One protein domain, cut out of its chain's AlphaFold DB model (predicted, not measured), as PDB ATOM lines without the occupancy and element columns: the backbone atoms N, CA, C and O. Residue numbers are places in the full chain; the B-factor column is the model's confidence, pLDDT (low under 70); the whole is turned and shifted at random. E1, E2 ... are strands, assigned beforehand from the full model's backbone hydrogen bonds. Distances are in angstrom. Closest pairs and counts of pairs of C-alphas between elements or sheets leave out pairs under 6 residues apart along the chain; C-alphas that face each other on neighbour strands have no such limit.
ATOM      1  N   GLU A 104     169.089 122.581 151.351       96.88
ATOM      2  CA  GLU A 104     168.840 121.262 150.780       96.88
ATOM      3  C   GLU A 104     167.335 121.096 150.571       96.88
ATOM      4  O   GLU A 104     166.560 121.173 151.523       96.88
ATOM      5  N   ASN A 105     166.916 120.873 149.324       96.19
ATOM      6  CA  ASN A 105     165.496 120.734 148.988       96.19
ATOM      7  C   ASN A 105     164.977 119.310 149.216       96.19
ATOM      8  O   ASN A 105     163.768 119.098 149.249       96.19
ATOM      9  N   GLN A 106     165.875 118.325 149.305       96.56
ATOM     10  CA  GLN A 106     165.531 116.907 149.332       96.56
ATOM     11  C   GLN A 106     166.521 116.107 150.183       96.56
ATOM     12  O   GLN A 106     167.715 116.403 150.213       96.56
ATOM     13  N   ALA A 107     166.026 115.048 150.819       96.44
ATOM     14  CA  ALA A 107     166.818 114.030 151.497       96.44
ATOM     15  C   ALA A 107     166.504 112.650 150.904       96.44
ATOM     16  O   ALA A 107     165.342 112.256 150.812       96.44
ATOM     17  N   VAL A 108     167.549 111.918 150.510       97.62
ATOM     18  CA  VAL A 108     167.449 110.563 149.949       97.62
ATOM     19  C   VAL A 108     167.596 109.537 151.073       97.62
ATOM     20  O   VAL A 108     168.466 109.685 151.930       97.62
ATOM     21  N   ASN A 109     166.789 108.474 151.063       97.81
ATOM     22  CA  ASN A 109     166.805 107.383 152.044       97.81
ATOM     23  C   ASN A 109     168.017 106.439 151.878       97.81
ATOM     24  O   ASN A 109     167.880 105.222 151.971       97.81
ATOM     25  N   GLU A 110     169.211 106.971 151.629       97.75
ATOM     26  CA  GLU A 110     170.436 106.198 151.429       97.75
ATOM     27  C   GLU A 110     171.541 106.655 152.386       97.75
ATOM     28  O   GLU A 110     171.958 107.811 152.390       97.75
ATOM     29  N   ALA A 111     172.086 105.712 153.151       97.19
ATOM     30  CA  ALA A 111     173.314 105.877 153.908       97.19
ATOM     31  C   ALA A 111     174.492 105.254 153.141       97.19
ATOM     32  O   ALA A 111     174.702 104.035 153.154       97.19
ATOM     33  N   THR A 112     175.289 106.111 152.501       97.25
ATOM     34  CA  THR A 112     176.564 105.748 151.867       97.25
ATOM     35  C   THR A 112     177.631 106.755 152.274       97.25
ATOM     36  O   THR A 112     177.601 107.907 151.845       97.25
ATOM     37  N   PHE A 113     178.592 106.339 153.105       95.12
ATOM     38  CA  PHE A 113     179.643 107.241 153.589       95.12
ATOM     39  C   PHE A 113     180.987 106.978 152.903       95.12
ATOM     40  O   PHE A 113     181.463 105.843 152.808       95.12
ATOM     41  N   ARG A 114     181.653 108.050 152.459       94.00
ATOM     42  CA  ARG A 114     183.003 107.978 151.866       94.00
ATOM     43  C   ARG A 114     184.058 107.543 152.891       94.00
ATOM     44  O   ARG A 114     185.002 106.824 152.554       94.00
ATOM     45  N   CYS A 115     183.877 107.948 154.141       92.19
ATOM     46  CA  CYS A 115     184.736 107.664 155.284       92.19
ATOM     47  C   CYS A 115     183.865 107.310 156.504       92.19
ATOM     48  O   CYS A 115     182.664 107.566 156.448       92.19
ATOM     49  N   PRO A 116     184.402 106.633 157.533       93.75
ATOM     50  CA  PRO A 116     183.628 106.319 158.734       93.75
ATOM     51  C   PRO A 116     183.075 107.581 159.402       93.75
ATOM     52  O   PRO A 116     183.600 108.663 159.183       93.75
ATOM     53  N   ASP A 117     182.034 107.465 160.216       93.06
ATOM     54  CA  ASP A 117     181.651 108.548 161.120       93.06
ATOM     55  C   ASP A 117     182.584 108.614 162.359       93.06
ATOM     56  O   ASP A 117     183.528 107.821 162.459       93.06
ATOM     57  N   GLU A 118     182.361 109.529 163.314       90.88
ATOM     58  CA  GLU A 118     183.208 109.613 164.530       90.88
ATOM     59  C   GLU A 118     183.147 108.357 165.420       90.88
ATOM     60  O   GLU A 118     184.029 108.148 166.253       90.88
ATOM     61  N   LEU A 119     182.131 107.504 165.252       91.38
ATOM     62  CA  LEU A 119     181.994 106.232 165.969       91.38
ATOM     63  C   LEU A 119     182.411 105.029 165.108       91.38
ATOM     64  O   LEU A 119     182.223 103.880 165.510       91.38
ATOM     65  N   GLY A 120     183.003 105.272 163.935       93.12
ATOM     66  CA  GLY A 120     183.521 104.238 163.043       93.12
ATOM     67  C   GLY A 120     182.480 103.611 162.111       93.12
ATOM     68  O   GLY A 120     182.808 102.665 161.388       93.12
ATOM     69  N   TRP A 121     181.243 104.110 162.071       94.50
ATOM     70  CA  TRP A 121     180.205 103.569 161.194       94.50
ATOM     71  C   TRP A 121     180.403 104.045 159.749       94.50
ATOM     72  O   TRP A 121     180.460 105.240 159.474       94.50
ATOM     73  N   LYS A 122     180.511 103.106 158.799       96.38
ATOM     74  CA  LYS A 122     180.699 103.391 157.366       96.38
ATOM     75  C   LYS A 122     179.735 102.561 156.502       96.38
ATOM     76  O   LYS A 122     180.158 101.582 155.882       96.38
ATOM     77  N   PRO A 123     178.438 102.903 156.466       96.81
ATOM     78  CA  PRO A 123     177.452 102.177 155.671       96.81
ATOM     79  C   PRO A 123     177.716 102.338 154.166       96.81
ATOM     80  O   PRO A 123     178.328 103.320 153.731       96.81
ATOM     81  N   GLN A 124     177.264 101.361 153.378       97.69
ATOM     82  CA  GLN A 124     177.318 101.364 151.913       97.69
ATOM     83  C   GLN A 124     175.967 100.896 151.361       97.69
ATOM     84  O   GLN A 124     175.618  99.728 151.534       97.69
ATOM     85  N   LYS A 125     175.230 101.788 150.687       97.06
ATOM     86  CA  LYS A 125     173.924 101.514 150.059       97.06
ATOM     87  C   LYS A 125     172.890 100.916 151.020       97.06
ATOM     88  O   LYS A 125     172.158  99.994 150.663       97.06
ATOM     89  N   VAL A 126     172.846 101.422 152.252       96.88
ATOM     90  CA  VAL A 126     171.907 100.961 153.289       96.88
ATOM     91  C   VAL A 126     170.753 101.963 153.406       96.88
ATOM     92  O   VAL A 126     171.028 103.161 153.396       96.88
ATOM     93  N   PRO A 127     169.482 101.537 153.531       97.12
ATOM     94  CA  PRO A 127     168.390 102.470 153.803       97.12
ATOM     95  C   PRO A 127     168.564 103.151 155.167       97.12
ATOM     96  O   PRO A 127     168.906 102.485 156.145       97.12
ATOM     97  N   ILE A 128     168.311 104.463 155.245       96.12
ATOM     98  CA  ILE A 128     168.378 105.222 156.510       96.12
ATOM     99  C   ILE A 128     167.222 104.795 157.424       96.12
ATOM    100  O   ILE A 128     167.434 104.461 158.589       96.12
ATOM    101  N   VAL A 129     166.009 104.765 156.869       94.75
ATOM    102  CA  VAL A 129     164.779 104.324 157.528       94.75
ATOM    103  C   VAL A 129     164.190 103.170 156.709       94.75
ATOM    104  O   VAL A 129     163.552 103.405 155.682       94.75
ATOM    105  N   PRO A 130     164.390 101.903 157.124       94.06
ATOM    106  CA  PRO A 130     163.915 100.746 156.361       94.06
ATOM    107  C   PRO A 130     162.395 100.718 156.138       94.06
ATOM    108  O   PRO A 130     161.933 100.207 155.122       94.06
ATOM    109  N   SER A 131     161.613 101.279 157.066       95.44
ATOM    110  CA  SER A 131     160.153 101.368 156.942       95.44
ATOM    111  C   SER A 131     159.683 102.368 155.887       95.44
ATOM    112  O   SER A 131     158.550 102.260 155.428       95.44
ATOM    113  N   ASP A 132     160.540 103.309 155.479       92.38
ATOM    114  CA  ASP A 132     160.224 104.319 154.463       92.38
ATOM    115  C   ASP A 132     160.428 103.789 153.032       92.38
ATOM    116  O   ASP A 132     160.184 104.505 152.065       92.38
ATOM    117  N   GLY A 133     160.859 102.531 152.881       94.69
ATOM    118  CA  GLY A 133     161.078 101.872 151.596       94.69
ATOM    119  C   GLY A 133     162.554 101.780 151.202       94.69
ATOM    120  O   GLY A 133     163.450 101.738 152.042       94.69
ATOM    121  N   GLY A 134     162.807 101.674 149.894       95.75
ATOM    122  CA  GLY A 134     164.153 101.486 149.340       95.75
ATOM    123  C   GLY A 134     165.044 102.732 149.400       95.75
ATOM    124  O   GLY A 134     164.605 103.823 149.754       95.75
ATOM    125  N   ILE A 135     166.301 102.574 148.976       97.38
ATOM    126  CA  ILE A 135     167.328 103.629 149.057       97.38
ATOM    127  C   ILE A 135     167.079 104.841 148.150       97.38
ATOM    128  O   ILE A 135     167.684 105.882 148.342       97.38
ATOM    129  N   THR A 136     166.184 104.731 147.169       96.69
ATOM    130  CA  THR A 136     165.846 105.826 146.244       96.69
ATOM    131  C   THR A 136     164.662 106.669 146.717       96.69
ATOM    132  O   THR A 136     164.206 107.535 145.977       96.69
ATOM    133  N   GLN A 137     164.107 106.383 147.898       97.81
ATOM    134  CA  GLN A 137     162.990 107.148 148.454       97.81
ATOM    135  C   GLN A 137     163.456 108.541 148.873       97.81
ATOM    136  O   GLN A 137     164.561 108.694 149.389       97.81
ATOM    137  N   ILE A 138     162.620 109.549 148.626       97.25
ATOM    138  CA  ILE A 138     162.951 110.963 148.820       97.25
ATOM    139  C   ILE A 138     161.929 111.604 149.753       97.25
ATOM    140  O   ILE A 138     160.731 111.330 149.662       97.25
ATOM    141  N   ARG A 139     162.408 112.489 150.627       95.69
ATOM    142  CA  ARG A 139     161.588 113.453 151.366       95.69
ATOM    143  C   ARG A 139     162.004 114.858 150.957       95.69
ATOM    144  O   ARG A 139     163.199 115.120 150.840       95.69
ATOM    145  N   GLU A 140     161.038 115.736 150.726       96.69
ATOM    146  CA  GLU A 140     161.298 117.134 150.375       96.69
ATOM    147  C   GLU A 140     161.335 118.005 151.634       96.69
ATOM    148  O   GLU A 140     160.737 117.667 152.657       96.69
ATOM    149  N   ALA A 141     162.095 119.095 151.583       93.94
ATOM    150  CA  ALA A 141     162.111 120.083 152.649       93.94
ATOM    151  C   ALA A 141     160.892 121.008 152.523       93.94
ATOM    152  O   ALA A 141     160.703 121.645 151.492       93.94
ATOM    153  N   ASP A 142     160.127 121.145 153.605       90.94
ATOM    154  CA  ASP A 142     158.926 121.995 153.666       90.94
ATOM    155  C   ASP A 142     159.217 123.398 154.245       90.94
ATOM    156  O   ASP A 142     158.362 124.027 154.875       90.94
ATOM    157  N   VAL A 143     160.457 123.881 154.109       84.12
ATOM    158  CA  VAL A 143     160.845 125.218 154.587       84.12
ATOM    159  C   VAL A 143     160.298 126.271 153.604       84.12
ATOM    160  O   VAL A 143     160.510 126.108 152.403       84.12
ATOM    161  N   PRO A 144     159.592 127.317 154.085       72.88
ATOM    162  CA  PRO A 144     158.950 128.330 153.240       72.88
ATOM    163  C   PRO A 144     159.927 129.262 152.513       72.88
ATOM    164  O   PRO A 144     161.057 129.472 153.017       72.88
TER     165      PRO A 144
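Overview. This is residues 104 to 144 of the 144 residues of the protein "uncharacterized protein LOC109709212 isoform X2" of Ananas comosus (UniProt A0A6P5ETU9). With little regular structure, this is a long, loose hairpin: two short strands, E1 and E2, side by side, and a long loop that runs away from them to Gly 120 and folds back. Residues 110 to 111 pair with 126 to 127, antiparallel, tying the loop's two limbs together. The printed part has 41 residues, no named helix and two strands, E1 then E2, in an antiparallel sheet; the class is all strand, with 6 residues in named elements. It is loose, radius of gyration of the C-alphas 11.9 A, and elongated, spanning 35 by 22 by 14 A.

Along the chain. Find C-alpha 106 at (165.531, 116.907, 149.332); from there E1, residues 106 to 108, runs 6.7 A. E2, residues 138 to 140, runs 6.6 A to C-alpha 140 at (161.298, 117.134, 150.375).

Arrangement. E1 and E2 form a hairpin, antiparallel at 161 degrees. Look at N 107 and O 139, within hydrogen-bond range at 2.8 A. C-alphas 106 and 140 face each other, 4.4 A apart.

Size, cuts and confidence. The farthest C-alphas, of Gly 120 and Pro 144, are 35.8 A apart. The link from E1 to E2 is long, 29 residues. The printed part has no cut, and no printed residue is under 70 in pLDDT.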